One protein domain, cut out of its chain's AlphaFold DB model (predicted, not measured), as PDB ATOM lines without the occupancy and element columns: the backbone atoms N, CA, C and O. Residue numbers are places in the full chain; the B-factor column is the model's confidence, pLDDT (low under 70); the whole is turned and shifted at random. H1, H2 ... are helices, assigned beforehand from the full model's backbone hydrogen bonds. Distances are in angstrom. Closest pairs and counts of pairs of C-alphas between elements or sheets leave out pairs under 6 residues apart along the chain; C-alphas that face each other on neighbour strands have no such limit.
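This is residues 34 to 143 of the 154 residues of an uncharacterized protein of Pedobacter sp (UniProt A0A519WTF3). H2 is the core: H6 packs on it, H5 crosses it and H1 makes a hairpin with it. H1, H2 and H4 form an up-and-down bundle, directions alternating. The printed part has 110 residues with six named helices, H1 to H6: all helix, compact, radius of gyration of the C-alphas 13.5 A, spans 33 by 32 by 30 A.

Look at H6, residues 126 to 142: it touches H2, residues 52 to 67, with C-alphas 131 and 62 closest, 5.4 A. H5, residues 102 to 113, touches H2 about perpendicular, 88 degrees, with C-alphas 112 and 61 closest, 6.1 A. Of O i to N i+4 pairs, H5 has 4 of 8 within hydrogen-bond range, H6 9 of 13.

Find C-alpha 126 at (13.557, 13.894, 44.069); H6 runs 24.3 A to C-alpha 142 at (8.350, -0.818, 25.382). H1 is residues 35 to 46, H3 69 to 72, H4 87 to 97.

Residues 73 to 86 and 114 to 125 are long links; pLDDT is under 70 at 73 to 83 and 139 to 143.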
ATOM      1  N   LYS A  34       3.174  -8.959  32.794       84.31
ATOM      2  CA  LYS A  34       4.256  -9.764  33.400       84.31
ATOM      3  C   LYS A  34       5.439  -8.928  33.885       84.31
ATOM      4  O   LYS A  34       6.156  -9.337  34.794       84.31
ATOM      5  N   HIS A  35       5.645  -7.739  33.316       87.00
ATOM      6  CA  HIS A  35       6.708  -6.836  33.755       87.00
ATOM      7  C   HIS A  35       6.442  -6.190  35.119       87.00
ATOM      8  O   HIS A  35       7.380  -5.691  35.734       87.00
ATOM      9  N   VAL A  36       5.203  -6.203  35.620       90.44
ATOM     10  CA  VAL A  36       4.846  -5.597  36.912       90.44
ATOM     11  C   VAL A  36       5.627  -6.233  38.064       90.44
ATOM     12  O   VAL A  36       6.142  -5.502  38.908       90.44
ATOM     13  N   GLN A  37       5.790  -7.561  38.077       93.44
ATOM     14  CA  GLN A  37       6.596  -8.231  39.100       93.44
ATOM     15  C   GLN A  37       8.073  -7.820  39.025       93.44
ATOM     16  O   GLN A  37       8.649  -7.439  40.041       93.44
ATOM     17  N   ALA A  38       8.660  -7.799  37.827       90.62
ATOM     18  CA  ALA A  38      10.049  -7.376  37.646       90.62
ATOM     19  C   ALA A  38      10.275  -5.910  38.070       90.62
ATOM     20  O   ALA A  38      11.308  -5.572  38.647       90.62
ATOM     21  N   ILE A  39       9.297  -5.028  37.823       93.50
ATOM     22  CA  ILE A  39       9.329  -3.635  38.292       93.50
ATOM     23  C   ILE A  39       9.295  -3.587  39.824       93.50
ATOM     24  O   ILE A  39      10.056  -2.828  40.424       93.50
ATOM     25  N   TYR A  40       8.430  -4.385  40.456       95.75
ATOM     26  CA  TYR A  40       8.335  -4.463  41.912       95.75
ATOM     27  C   TYR A  40       9.666  -4.909  42.530       95.75
ATOM     28  O   TYR A  40      10.204  -4.201  43.379       95.75
ATOM     29  N   GLU A  41      10.237  -6.013  42.049       95.31
ATOM     30  CA  GLU A  41      11.524  -6.555  42.509       95.31
ATOM     31  C   GLU A  41      12.660  -5.537  42.328       95.31
ATOM     32  O   GLU A  41      13.361  -5.216  43.290       95.31
ATOM     33  N   SER A  42      12.757  -4.901  41.153       94.19
ATOM     34  CA  SER A  42      13.762  -3.860  40.900       94.19
ATOM     35  C   SER A  42      13.662  -2.672  41.864       94.19
ATOM     36  O   SER A  42      14.673  -1.997  42.087       94.19
ATOM     37  N   ILE A  43      12.473  -2.356  42.379       95.75
ATOM     38  CA  ILE A  43      12.263  -1.267  43.343       95.75
ATOM     39  C   ILE A  43      12.604  -1.723  44.758       95.75
ATOM     40  O   ILE A  43      13.206  -0.951  45.503       95.75
ATOM     41  N   GLN A  44      12.253  -2.958  45.123       95.50
ATOM     42  CA  GLN A  44      12.618  -3.519  46.425       95.50
ATOM     43  C   GLN A  44      14.137  -3.569  46.601       95.50
ATOM     44  O   GLN A  44      14.627  -3.193  47.664       95.50
ATOM     45  N   GLU A  45      14.860  -3.967  45.553       94.94
ATOM     46  CA  GLU A  45      16.324  -4.025  45.536       94.94
ATOM     47  C   GLU A  45      16.960  -2.637  45.395       94.94
ATOM     48  O   GLU A  45      17.853  -2.270  46.155       94.94
ATOM     49  N   GLY A  46      16.496  -1.844  44.424       92.94
ATOM     50  CA  GLY A  46      17.126  -0.573  44.058       92.94
ATOM     51  C   GLY A  46      16.933   0.562  45.064       92.94
ATOM     52  O   GLY A  46      17.641   1.562  44.970       92.94
ATOM     53  N   PHE A  47      15.983   0.418  45.989       94.56
ATOM     54  CA  PHE A  47      15.675   1.395  47.035       94.56
ATOM     55  C   PHE A  47      15.518   0.711  48.399       94.56
ATOM     56  O   PHE A  47      14.620   1.049  49.164       94.56
ATOM     57  N   ALA A  48      16.342  -0.300  48.695       93.25
ATOM     58  CA  ALA A  48      16.260  -1.078  49.936       93.25
ATOM     59  C   ALA A  48      16.439  -0.236  51.220       93.25
ATOM     60  O   ALA A  48      16.015  -0.652  52.295       93.25
ATOM     61  N   ASP A  49      17.048   0.943  51.098       94.25
ATOM     62  CA  ASP A  49      17.215   1.952  52.145       94.25
ATOM     63  C   ASP A  49      15.941   2.772  52.422       94.25
ATOM     64  O   ASP A  49      15.832   3.417  53.466       94.25
ATOM     65  N   GLU A  50      14.957   2.740  51.521       93.56
ATOM     66  CA  GLU A  50      13.685   3.439  51.689       93.56
ATOM     67  C   GLU A  50      12.695   2.653  52.563       93.56
ATOM     68  O   GLU A  50      12.566   1.424  52.440       93.56
ATOM     69  N   PRO A  51      11.872   3.356  53.368       95.06
ATOM     70  CA  PRO A  51      10.734   2.747  54.039       95.06
ATOM     71  C   PRO A  51       9.834   1.992  53.056       95.06
ATOM     72  O   PRO A  51       9.644   2.404  51.908       95.06
ATOM     73  N   GLU A  52       9.231   0.900  53.522       91.75
ATOM     74  CA  GLU A  52       8.358   0.050  52.702       91.75
ATOM     75  C   GLU A  52       7.235   0.851  52.022       91.75
ATOM     76  O   GLU A  52       6.998   0.697  50.826       91.75
ATOM     77  N   GLU A  53       6.608   1.774  52.752       91.00
ATOM     78  CA  GLU A  53       5.569   2.657  52.215       91.00
ATOM     79  C   GLU A  53       6.084   3.547  51.073       91.00
ATOM     80  O   GLU A  53       5.421   3.680  50.043       91.00
ATOM     81  N   ASN A  54       7.303   4.088  51.172       93.19
ATOM     82  CA  ASN A  54       7.893   4.865  50.081       93.19
ATOM     83  C   ASN A  54       8.167   3.992  48.854       93.19
ATOM     84  O   ASN A  54       7.856   4.402  47.733       93.19
ATOM     85  N   ARG A  55       8.694   2.777  49.044       94.62
ATOM     86  CA  ARG A  55       8.898   1.818  47.947       94.62
ATOM     87  C   ARG A  55       7.584   1.467  47.254       94.62
ATOM     88  O   ARG A  55       7.533   1.473  46.024       94.62
ATOM     89  N   LYS A  56       6.503   1.251  48.017       93.56
ATOM     90  CA  LYS A  56       5.150   1.049  47.469       93.56
ATOM     91  C   LYS A  56       4.726   2.231  46.600       93.56
ATOM     92  O   LYS A  56       4.315   2.028  45.462       93.56
ATOM     93  N   LEU A  57       4.875   3.465  47.079       93.62
ATOM     94  CA  LEU A  57       4.514   4.660  46.308       93.62
ATOM     95  C   LEU A  57       5.356   4.814  45.030       93.62
ATOM     96  O   LEU A  57       4.806   5.116  43.968       93.62
ATOM     97  N   ILE A  58       6.667   4.560  45.091       94.06
ATOM     98  CA  ILE A  58       7.545   4.567  43.907       94.06
ATOM     99  C   ILE A  58       7.076   3.514  42.894       94.06
ATOM    100  O   ILE A  58       7.005   3.804  41.697       94.06
ATOM    101  N   PHE A  59       6.693   2.322  43.358       95.56
ATOM    102  CA  PHE A  59       6.151   1.256  42.517       95.56
ATOM    103  C   PHE A  59       4.850   1.660  41.825       95.56
ATOM    104  O   PHE A  59       4.773   1.588  40.596       95.56
ATOM    105  N   ILE A  60       3.870   2.174  42.577       92.50
ATOM    106  CA  ILE A  60       2.615   2.682  42.009       92.50
ATOM    107  C   ILE A  60       2.917   3.717  40.919       92.50
ATOM    108  O   ILE A  60       2.447   3.586  39.788       92.50
ATOM    109  N   ALA A  61       3.743   4.719  41.232       91.38
ATOM    110  CA  ALA A  61       4.061   5.792  40.299       91.38
ATOM    111  C   ALA A  61       4.762   5.297  39.027       91.38
ATOM    112  O   ALA A  61       4.466   5.764  37.927       91.38
ATOM    113  N   THR A  62       5.650   4.313  39.169       91.50
ATOM    114  CA  THR A  62       6.370   3.692  38.053       91.50
ATOM    115  C   THR A  62       5.421   2.938  37.126       91.50
ATOM    116  O   THR A  62       5.467   3.145  35.913       91.50
ATOM    117  N   CYS A  63       4.504   2.134  37.674       90.69
ATOM    118  CA  CYS A  63       3.498   1.428  36.881       90.69
ATOM    119  C   CYS A  63       2.596   2.403  36.117       90.69
ATOM    120  O   CYS A  63       2.384   2.240  34.918       90.69
ATOM    121  N   TYR A  64       2.132   3.476  36.759       87.38
ATOM    122  CA  TYR A  64       1.388   4.524  36.059       87.38
ATOM    123  C   TYR A  64       2.214   5.181  34.953       87.38
ATOM    124  O   TYR A  64       1.710   5.374  33.852       87.38
ATOM    125  N   GLN A  65       3.491   5.468  35.192       84.38
ATOM    126  CA  GLN A  65       4.348   6.106  34.197       84.38
ATOM    127  C   GLN A  65       4.674   5.202  32.992       84.38
ATOM    128  O   GLN A  65       4.896   5.731  31.902       84.38
ATOM    129  N   LEU A  66       4.706   3.877  33.174       83.19
ATOM    130  CA  LEU A  66       5.014   2.892  32.127       83.19
ATOM    131  C   LEU A  66       3.778   2.382  31.379       83.19
ATOM    132  O   LEU A  66       3.849   2.183  30.172       83.19
ATOM    133  N   PHE A  67       2.657   2.165  32.067       80.56
ATOM    134  CA  PHE A  67       1.453   1.563  31.480       80.56
ATOM    135  C   PHE A  67       0.363   2.590  31.152       80.56
ATOM    136  O   PHE A  67      -0.496   2.313  30.321       80.56
ATOM    137  N   GLN A  68       0.372   3.770  31.787       78.81
ATOM    138  CA  GLN A  68      -0.605   4.831  31.520       78.81
ATOM    139  C   GLN A  68      -0.022   6.240  31.774       78.81
ATOM    140  O   GLN A  68      -0.502   6.956  32.663       78.81
ATOM    141  N   PRO A  69       1.005   6.674  31.014       73.62
ATOM    142  CA  PRO A  69       1.765   7.906  31.259       73.62
ATOM    143  C   PRO A  69       0.902   9.170  31.230       73.62
ATOM    144  O   PRO A  69       1.186  10.134  31.940       73.62
ATOM    145  N   LEU A  70      -0.197   9.144  30.468       70.38
ATOM    146  CA  LEU A  70      -1.170  10.235  30.398       70.38
ATOM    147  C   LEU A  70      -1.874  10.490  31.742       70.38
ATOM    148  O   LEU A  70      -2.439  11.559  31.943       70.38
ATOM    149  N   SER A  71      -1.791   9.555  32.698       70.62
ATOM    150  CA  SER A  71      -2.356   9.695  34.047       70.62
ATOM    151  C   SER A  71      -1.841  10.904  34.823       70.62
ATOM    152  O   SER A  71      -2.507  11.315  35.773       70.62
ATOM    153  N   TYR A  72      -0.674  11.437  34.450       70.56
ATOM    154  CA  TYR A  72      -0.036  12.583  35.100       70.56
ATOM    155  C   TYR A  72      -0.118  13.884  34.285       70.56
ATOM    156  O   TYR A  72       0.438  14.899  34.715       70.56
ATOM    157  N   LEU A  73      -0.805  13.886  33.135       65.50
ATOM    158  CA  LEU A  73      -0.997  15.103  32.351       65.50
ATOM    159  C   LEU A  73      -1.875  16.104  33.113       65.50
ATOM    160  O   LEU A  73      -2.933  15.772  33.652       65.50
ATOM    161  N   ARG A  74      -1.420  17.360  33.154       52.16
ATOM    162  CA  ARG A  74      -2.206  18.483  33.672       52.16
ATOM    163  C   ARG A  74      -3.254  18.856  32.619       52.16
ATOM    164  O   ARG A  74      -2.889  19.020  31.464       52.16
ATOM    165  N   LYS A  75      -4.506  19.039  33.062       51.75
ATOM    166  CA  LYS A  75      -5.748  19.215  32.272       51.75
ATOM    167  C   LYS A  75      -6.377  17.881  31.834       51.75
ATOM    168  O   LYS A  75      -6.242  17.429  30.704       51.75
ATOM    169  N   LYS A  76      -7.103  17.257  32.770       51.53
ATOM    170  CA  LYS A  76      -8.041  16.149  32.516       51.53
ATOM    171  C   LYS A  76      -9.312  16.725  31.863       51.53
ATOM    172  O   LYS A  76     -10.358  16.746  32.496       51.53
ATOM    173  N   GLU A  77      -9.209  17.289  30.657       43.19
ATOM    174  CA  GLU A  77     -10.382  17.857  29.956       43.19
ATOM    175  C   GLU A  77     -11.334  16.773  29.441       43.19
ATOM    176  O   GLU A  77     -12.511  17.039  29.221       43.19
ATOM    177  N   ASP A  78     -10.859  15.529  29.351       43.50
ATOM    178  CA  ASP A  78     -11.664  14.397  28.922       43.50
ATOM    179  C   ASP A  78     -11.775  13.358  30.048       43.50
ATOM    180  O   ASP A  78     -10.785  12.753  30.471       43.50
ATOM    181  N   GLY A  79     -12.992  13.118  30.548       42.94
ATOM    182  CA  GLY A  79     -13.270  12.146  31.619       42.94
ATOM    183  C   GLY A  79     -12.881  10.701  31.263       42.94
ATOM    184  O   GLY A  79     -12.806   9.836  32.136       42.94
ATOM    185  N   LYS A  80     -12.579  10.435  29.986       43.69
ATOM    186  CA  LYS A  80     -12.058   9.154  29.486       43.69
ATOM    187  C   LYS A  80     -10.545   8.996  29.660       43.69
ATOM    188  O   LYS A  80     -10.078   7.866  29.767       43.69
ATOM    189  N   ALA A  81      -9.788  10.083  29.827       50.12
ATOM    190  CA  ALA A  81      -8.385  10.060  30.253       50.12
ATOM    191  C   ALA A  81      -8.249   9.855  31.779       50.12
ATOM    192  O   ALA A  81      -7.286  10.301  32.403       50.12
ATOM    193  N   SER A  82      -9.216   9.167  32.403       50.91
ATOM    194  CA  SER A  82      -9.356   8.983  33.857       50.91
ATOM    195  C   SER A  82      -8.238   8.172  34.519       50.91
ATOM    196  O   SER A  82      -8.313   7.886  35.712       50.91
ATOM    197  N   GLY A  83      -7.162   7.854  33.794       62.25
ATOM    198  CA  GLY A  83      -5.905   7.413  34.380       62.25
ATOM    199  C   GLY A  83      -6.065   6.204  35.289       62.25
ATOM    200  O   GLY A  83      -5.489   6.207  36.373       62.25
ATOM    201  N   LYS A  84      -6.889   5.231  34.885       72.69
ATOM    202  CA  LYS A  84      -6.908   3.885  35.463       72.69
ATOM    203  C   LYS A  84      -5.949   3.005  34.671       72.69
ATOM    204  O   LYS A  84      -5.834   3.148  33.454       72.69
ATOM    205  N   LEU A  85      -5.268   2.106  35.369       80.81
ATOM    206  CA  LEU A  85      -4.412   1.105  34.740       80.81
ATOM    207  C   LEU A  85      -5.252   0.011  34.053       80.81
ATOM    208  O   LEU A  85      -6.377  -0.260  34.495       80.81
ATOM    209  N   PRO A  86      -4.716  -0.649  33.009       82.19
ATOM    210  CA  PRO A  86      -5.333  -1.840  32.426       82.19
ATOM    211  C   PRO A  86      -5.649  -2.892  33.502       82.19
ATOM    212  O   PRO A  86      -4.910  -3.012  34.477       82.19
ATOM    213  N   VAL A  87      -6.739  -3.653  33.336       83.56
ATOM    214  CA  VAL A  87      -7.209  -4.641  34.334       83.56
ATOM    215  C   VAL A  87      -6.093  -5.615  34.726       83.56
ATOM    216  O   VAL A  87      -5.724  -5.637  35.890       83.56
ATOM    217  N   GLY A  88      -5.449  -6.279  33.760       85.44
ATOM    218  CA  GLY A  88      -4.374  -7.233  34.061       85.44
ATOM    219  C   GLY A  88      -3.160  -6.623  34.774       85.44
ATOM    220  O   GLY A  88      -2.519  -7.293  35.572       85.44
ATOM    221  N   VAL A  89      -2.866  -5.336  34.547       88.25
ATOM    222  CA  VAL A  89      -1.805  -4.620  35.281       88.25
ATOM    223  C   VAL A  89      -2.233  -4.374  36.727       88.25
ATOM    224  O   VAL A  89      -1.428  -4.551  37.635       88.25
ATOM    225  N   ARG A  90      -3.495  -3.990  36.961       88.00
ATOM    226  CA  ARG A  90      -4.026  -3.800  38.320       88.00
ATOM    227  C   ARG A  90      -4.050  -5.106  39.099       88.00
ATOM    228  O   ARG A  90      -3.584  -5.105  40.231       88.00
ATOM    229  N   ASP A  91      -4.519  -6.187  38.488       88.62
ATOM    230  CA  ASP A  91      -4.597  -7.505  39.128       88.62
ATOM    231  C   ASP A  91      -3.203  -7.982  39.561       88.62
ATOM    232  O   ASP A  91      -2.997  -8.421  40.693       88.62
ATOM    233  N   GLU A  92      -2.209  -7.800  38.691       90.81
ATOM    234  CA  GLU A  92      -0.831  -8.162  38.995       90.81
ATOM    235  C   GLU A  92      -0.219  -7.258  40.075       90.81
ATOM    236  O   GLU A  92       0.454  -7.741  40.986       90.81
ATOM    237  N   MET A  93      -0.512  -5.951  40.048       92.56
ATOM    238  CA  MET A  93      -0.116  -5.034  41.123       92.56
ATOM    239  C   MET A  93      -0.725  -5.431  42.468       92.56
ATOM    240  O   MET A  93      -0.045  -5.355  43.488       92.56
ATOM    241  N   GLN A  94      -1.987  -5.860  42.483       91.44
ATOM    242  CA  GLN A  94      -2.637  -6.336  43.698       91.44
ATOM    243  C   GLN A  94      -1.963  -7.583  44.251       91.44
ATOM    244  O   GLN A  94      -1.724  -7.665  45.456       91.44
ATOM    245  N   ARG A  95      -1.621  -8.526  43.367       92.38
ATOM    246  CA  ARG A  95      -0.931  -9.761  43.730       92.38
ATOM    247  C   ARG A  95       0.425  -9.476  44.370       92.38
ATOM    248  O   ARG A  95       0.693  -9.991  45.452       92.38
ATOM    249  N   VAL A  96       1.264  -8.646  43.741       92.44
ATOM    250  CA  VAL A  96       2.623  -8.369  44.250       92.44
ATOM    251  C   VAL A  96       2.623  -7.492  45.501       92.44
ATOM    252  O   VAL A  96       3.472  -7.669  46.368       92.44
ATOM    253  N   LEU A  97       1.650  -6.587  45.640       91.62
ATOM    254  CA  LEU A  97       1.479  -5.770  46.846       91.62
ATOM    255  C   LEU A  97       0.691  -6.478  47.955       91.62
ATOM    256  O   LEU A  97       0.550  -5.910  49.036       91.62
ATOM    257  N   GLN A  98       0.169  -7.680  47.691       89.69
ATOM    258  CA  GLN A  98      -0.686  -8.447  48.601       89.69
ATOM    259  C   GLN A  98      -1.903  -7.644  49.098       89.69
ATOM    260  O   GLN A  98      -2.290  -7.716  50.265       89.69
ATOM    261  N   VAL A  99      -2.516  -6.854  48.208       86.75
ATOM    262  CA  VAL A  99      -3.705  -6.050  48.524       86.75
ATOM    263  C   VAL A  99      -4.971  -6.680  47.946       86.75
ATOM    264  O   VAL A  99      -5.110  -6.891  46.743       86.75
ATOM    265  N   ASN A 100      -5.953  -6.918  48.811       79.69
ATOM    266  CA  ASN A 100      -7.175  -7.639  48.441       79.69
ATOM    267  C   ASN A 100      -8.216  -6.769  47.712       79.69
ATOM    268  O   ASN A 100      -9.199  -7.295  47.200       79.69
ATOM    269  N   ASN A 101      -8.019  -5.446  47.654       78.81
ATOM    270  CA  ASN A 101      -8.967  -4.505  47.055       78.81
ATOM    271  C   ASN A 101      -8.325  -3.716  45.889       78.81
ATOM    272  O   ASN A 101      -7.368  -2.971  46.124       78.81
ATOM    273  N   PRO A 102      -8.858  -3.809  44.653       70.25
ATOM    274  CA  PRO A 102      -8.313  -3.091  43.498       70.25
ATOM    275  C   PRO A 102      -8.386  -1.568  43.646       70.25
ATOM    276  O   PRO A 102      -7.549  -0.843  43.104       70.25
ATOM    277  N   GLU A 103      -9.364  -1.065  44.404       78.31
ATOM    278  CA  GLU A 103      -9.522   0.369  44.654       78.31
ATOM    279  C   GLU A 103      -8.398   0.935  45.527       78.31
ATOM    280  O   GLU A 103      -8.103   2.128  45.447       78.31
ATOM    281  N   THR A 104      -7.680   0.092  46.277       82.38
ATOM    282  CA  THR A 104      -6.484   0.510  47.018       82.38
ATOM    283  C   THR A 104      -5.404   1.039  46.073       82.38
ATOM    284  O   THR A 104      -4.777   2.049  46.378       82.38
ATOM    285  N   ILE A 105      -5.227   0.447  44.887       83.75
ATOM    286  CA  ILE A 105      -4.258   0.929  43.886       83.75
ATOM    287  C   ILE A 105      -4.641   2.322  43.369       83.75
ATOM    288  O   ILE A 105      -3.780   3.186  43.182       83.75
ATOM    289  N   ASN A 106      -5.939   2.565  43.168       80.25
ATOM    290  CA  ASN A 106      -6.449   3.868  42.742       80.25
ATOM    291  C   ASN A 106      -6.301   4.916  43.855       80.25
ATOM    292  O   ASN A 106      -5.910   6.047  43.575       80.25
ATOM    293  N   ALA A 107      -6.564   4.542  45.109       83.00
ATOM    294  CA  ALA A 107      -6.380   5.421  46.259       83.00
ATOM    295  C   ALA A 107      -4.899   5.789  46.454       83.00
ATOM    296  O   ALA A 107      -4.567   6.963  46.611       83.00
ATOM    297  N   LEU A 108      -3.992   4.810  46.346       85.31
ATOM    298  CA  LEU A 108      -2.546   5.030  46.445       85.31
ATOM    299  C   LEU A 108      -2.014   5.963  45.348       85.31
ATOM    300  O   LEU A 108      -1.089   6.740  45.588       85.31
ATOM    301  N   LYS A 109      -2.632   5.946  44.160       85.94
ATOM    302  CA  LYS A 109      -2.288   6.861  43.066       85.94
ATOM    303  C   LYS A 109      -2.390   8.334  43.487       85.94
ATOM    304  O   LYS A 109      -1.539   9.132  43.101       85.94
ATOM    305  N   VAL A 110      -3.394   8.701  44.288       84.25
ATOM    306  CA  VAL A 110      -3.623  10.095  44.717       84.25
ATOM    307  C   VAL A 110      -2.401  10.652  45.453       84.25
ATOM    308  O   VAL A 110      -1.992  11.788  45.211       84.25
ATOM    309  N   TYR A 111      -1.752   9.830  46.280       86.25
ATOM    310  CA  TYR A 111      -0.573  10.233  47.048       86.25
ATOM    311  C   TYR A 111       0.670  10.474  46.184       86.25
ATOM    312  O   TYR A 111       1.578  11.187  46.609       86.25
ATOM    313  N   VAL A 112       0.714   9.931  44.962       87.62
ATOM    314  CA  VAL A 112       1.859  10.098  44.054       87.62
ATOM    315  C   VAL A 112       1.643  11.160  42.979       87.62
ATOM    316  O   VAL A 112       2.616  11.589  42.363       87.62
ATOM    317  N   GLU A 113       0.414  11.649  42.767       84.69
ATOM    318  CA  GLU A 113       0.139  12.688  41.762       84.69
ATOM    319  C   GLU A 113       0.925  13.981  42.052       84.69
ATOM    320  O   GLU A 113       1.648  14.471  41.183       84.69
ATOM    321  N   ALA A 114       0.867  14.515  43.278       83.06
ATOM    322  CA  ALA A 114       1.570  15.758  43.617       83.06
ATOM    323  C   ALA A 114       3.114  15.625  43.618       83.06
ATOM    324  O   ALA A 114       3.778  16.506  43.059       83.06
ATOM    325  N   PRO A 115       3.721  14.552  44.169       85.69
ATOM    326  CA  PRO A 115       5.167  14.314  44.080       85.69
ATOM    327  C   PRO A 115       5.712  14.107  42.656       85.69
ATOM    328  O   PRO A 115       6.889  14.379  42.413       85.69
ATOM    329  N   MET A 116       4.879  13.659  41.711       83.88
ATOM    330  CA  MET A 116       5.244  13.471  40.297       83.88
ATOM    331  C   MET A 116       5.211  14.765  39.468       83.88
ATOM    332  O   MET A 116       5.676  14.801  38.318       83.88
ATOM    333  N   LEU A 117       4.701  15.854  40.041       79.94
ATOM    334  CA  LEU A 117       4.675  17.167  39.414       79.94
ATOM    335  C   LEU A 117       5.881  18.022  39.844       79.94
ATOM    336  O   LEU A 117       6.346  17.918  40.985       79.94
ATOM    337  N   PRO A 118       6.384  18.910  38.963       73.62
ATOM    338  CA  PRO A 118       7.374  19.907  39.359       73.62
ATOM    339  C   PRO A 118       6.887  20.746  40.550       73.62
ATOM    340  O   PRO A 118       5.678  20.913  40.757       73.62
ATOM    341  N   ASN A 119       7.816  21.260  41.356       77.88
ATOM    342  CA  ASN A 119       7.479  22.218  42.409       77.88
ATOM    343  C   ASN A 119       7.090  23.591  41.819       77.88
ATOM    344  O   ASN A 119       7.089  23.781  40.603       77.88
ATOM    345  N   SER A 120       6.759  24.553  42.683       74.25
ATOM    346  CA  SER A 120       6.331  25.908  42.297       74.25
ATOM    347  C   SER A 120       7.349  26.655  41.426       74.25
ATOM    348  O   SER A 120       6.964  27.521  40.653       74.25
ATOM    349  N   ASN A 121       8.626  26.273  41.509       75.00
ATOM    350  CA  ASN A 121       9.733  26.866  40.757       75.00
ATOM    351  C   ASN A 121      10.070  26.067  39.483       75.00
ATOM    352  O   ASN A 121      11.114  26.283  38.878       75.00
ATOM    353  N   GLY A 122       9.237  25.090  39.103       71.69
ATOM    354  CA  GLY A 122       9.459  24.238  37.931       71.69
ATOM    355  C   GLY A 122      10.516  23.144  38.120       71.69
ATOM    356  O   GLY A 122      10.803  22.405  37.180       71.69
ATOM    357  N   VAL A 123      11.067  22.978  39.325       79.19
ATOM    358  CA  VAL A 123      12.119  21.990  39.601       79.19
ATOM    359  C   VAL A 123      11.514  20.598  39.772       79.19
ATOM    360  O   VAL A 123      10.513  20.404  40.474       79.19
ATOM    361  N   VAL A 124      12.145  19.607  39.138       80.62
ATOM    362  CA  VAL A 124      11.786  18.193  39.277       80.62
ATOM    363  C   VAL A 124      12.075  17.721  40.700       80.62
ATOM    364  O   VAL A 124      13.196  17.836  41.189       80.62
ATOM    365  N   ARG A 125      11.061  17.162  41.367       84.88
ATOM    366  CA  ARG A 125      11.188  16.669  42.743       84.88
ATOM    367  C   ARG A 125      12.024  15.378  42.804       84.88
ATOM    368  O   ARG A 125      11.905  14.560  41.887       84.88
ATOM    369  N   PRO A 126      12.770  15.123  43.900       90.06
ATOM    370  CA  PRO A 126      13.557  13.894  44.069       90.06
ATOM    371  C   PRO A 126      12.744  12.606  43.890       90.06
ATOM    372  O   PRO A 126      13.214  11.654  43.274       90.06
ATOM    373  N   PHE A 127      11.486  12.592  44.349       90.69
ATOM    374  CA  PHE A 127      10.578  11.457  44.152       90.69
ATOM    375  C   PHE A 127      10.398  11.114  42.666       90.69
ATOM    376  O   PHE A 127      10.586   9.968  42.262       90.69
ATOM    377  N   LYS A 128      10.117  12.121  41.829       88.50
ATOM    378  CA  LYS A 128       9.997  11.929  40.382       88.50
ATOM    379  C   LYS A 128      11.302  11.404  39.788       88.50
ATOM    380  O   LYS A 128      11.251  10.532  38.934       88.50
ATOM    381  N   GLN A 129      12.462  11.885  40.236       89.25
ATOM    382  CA  GLN A 129      13.751  11.387  39.737       89.25
ATOM    383  C   GLN A 129      13.926   9.885  40.004       89.25
ATOM    384  O   GLN A 129      14.339   9.163  39.099       89.25
ATOM    385  N   LYS A 130      13.541   9.406  41.196       92.44
ATOM    386  CA  LYS A 130      13.552   7.973  41.541       92.44
ATOM    387  C   LYS A 130      12.619   7.161  40.645       92.44
ATOM    388  O   LYS A 130      13.028   6.146  40.099       92.44
ATOM    389  N   VAL A 131      11.398   7.640  40.422       91.00
ATOM    390  CA  VAL A 131      10.454   6.977  39.506       91.00
ATOM    391  C   VAL A 131      11.029   6.909  38.090       91.00
ATOM    392  O   VAL A 131      11.048   5.852  37.464       91.00
ATOM    393  N   MET A 132      11.560   8.023  37.584       86.69
ATOM    394  CA  MET A 132      12.093   8.083  36.224       86.69
ATOM    395  C   MET A 132      13.349   7.224  36.033       86.69
ATOM    396  O   MET A 132      13.553   6.733  34.925       86.69
ATOM    397  N   SER A 133      14.155   7.003  37.079       90.06
ATOM    398  CA  SER A 133      15.325   6.121  36.995       90.06
ATOM    399  C   SER A 133      14.929   4.654  36.812       90.06
ATOM    400  O   SER A 133      15.590   3.946  36.056       90.06
ATOM    401  N   VAL A 134      13.823   4.210  37.421       89.25
ATOM    402  CA  VAL A 134      13.255   2.874  37.173       89.25
ATOM    403  C   VAL A 134      12.640   2.820  35.784       89.25
ATOM    404  O   VAL A 134      12.957   1.922  35.013       89.25
ATOM    405  N   VAL A 135      11.823   3.813  35.421       85.50
ATOM    406  CA  VAL A 135      11.196   3.892  34.090       85.50
ATOM    407  C   VAL A 135      12.236   3.739  32.983       85.50
ATOM    408  O   VAL A 135      11.994   3.005  32.033       85.50
ATOM    409  N   GLU A 136      13.398   4.389  33.107       83.12
ATOM    410  CA  GLU A 136      14.481   4.295  32.124       83.12
ATOM    411  C   GLU A 136      14.986   2.860  31.922       83.12
ATOM    412  O   GLU A 136      15.186   2.448  30.781       83.12
ATOM    413  N   ARG A 137      15.111   2.072  32.999       82.12
ATOM    414  CA  ARG A 137      15.544   0.662  32.938       82.12
ATOM    415  C   ARG A 137      14.550  -0.220  32.191       82.12
ATOM    416  O   ARG A 137      14.955  -1.168  31.531       82.12
ATOM    417  N   PHE A 138      13.259   0.103  32.278       76.94
ATOM    418  CA  PHE A 138      12.185  -0.681  31.665       76.94
ATOM    419  C   PHE A 138      11.724  -0.138  30.305       76.94
ATOM    420  O   PHE A 138      10.893  -0.763  29.644       76.94
ATOM    421  N   LYS A 139      12.280   0.988  29.831       67.56
ATOM    422  CA  LYS A 139      11.940   1.547  28.512       67.56
ATOM    423  C   LYS A 139      12.231   0.589  27.366       67.56
ATOM    424  O   LYS A 139      11.482   0.608  26.392       67.56
ATOM    425  N   CYS A 140      13.290  -0.217  27.464       59.12
ATOM    426  CA  CYS A 140      13.682  -1.172  26.426       59.12
ATOM    427  C   CYS A 140      12.578  -2.201  26.128       59.12
ATOM    428  O   CYS A 140      12.386  -2.558  24.970       59.12
ATOM    429  N   PHE A 141      11.785  -2.585  27.132       56.69
ATOM    430  CA  PHE A 141      10.651  -3.502  26.975       56.69
ATOM    431  C   PHE A 141       9.430  -2.854  26.299       56.69
ATOM    432  O   PHE A 141       8.524  -3.557  25.871       56.69
ATOM    433  N   SER A 142       9.401  -1.523  26.143       52.16
ATOM    434  CA  SER A 142       8.350  -0.818  25.382       52.16
ATOM    435  C   SER A 142       8.626  -0.748  23.870       52.16
ATOM    436  O   SER A 142       7.912  -0.074  23.125       52.16
ATOM    437  N   ILE A 143       9.696  -1.399  23.403       45.66
ATOM    438  CA  ILE A 143      10.209  -1.310  22.032       45.66
ATOM    439  C   ILE A 143      10.023  -2.656  21.313       45.66
ATOM    440  O   ILE A 143      10.987  -3.221  20.808       45.66
TER     441      ILE A 143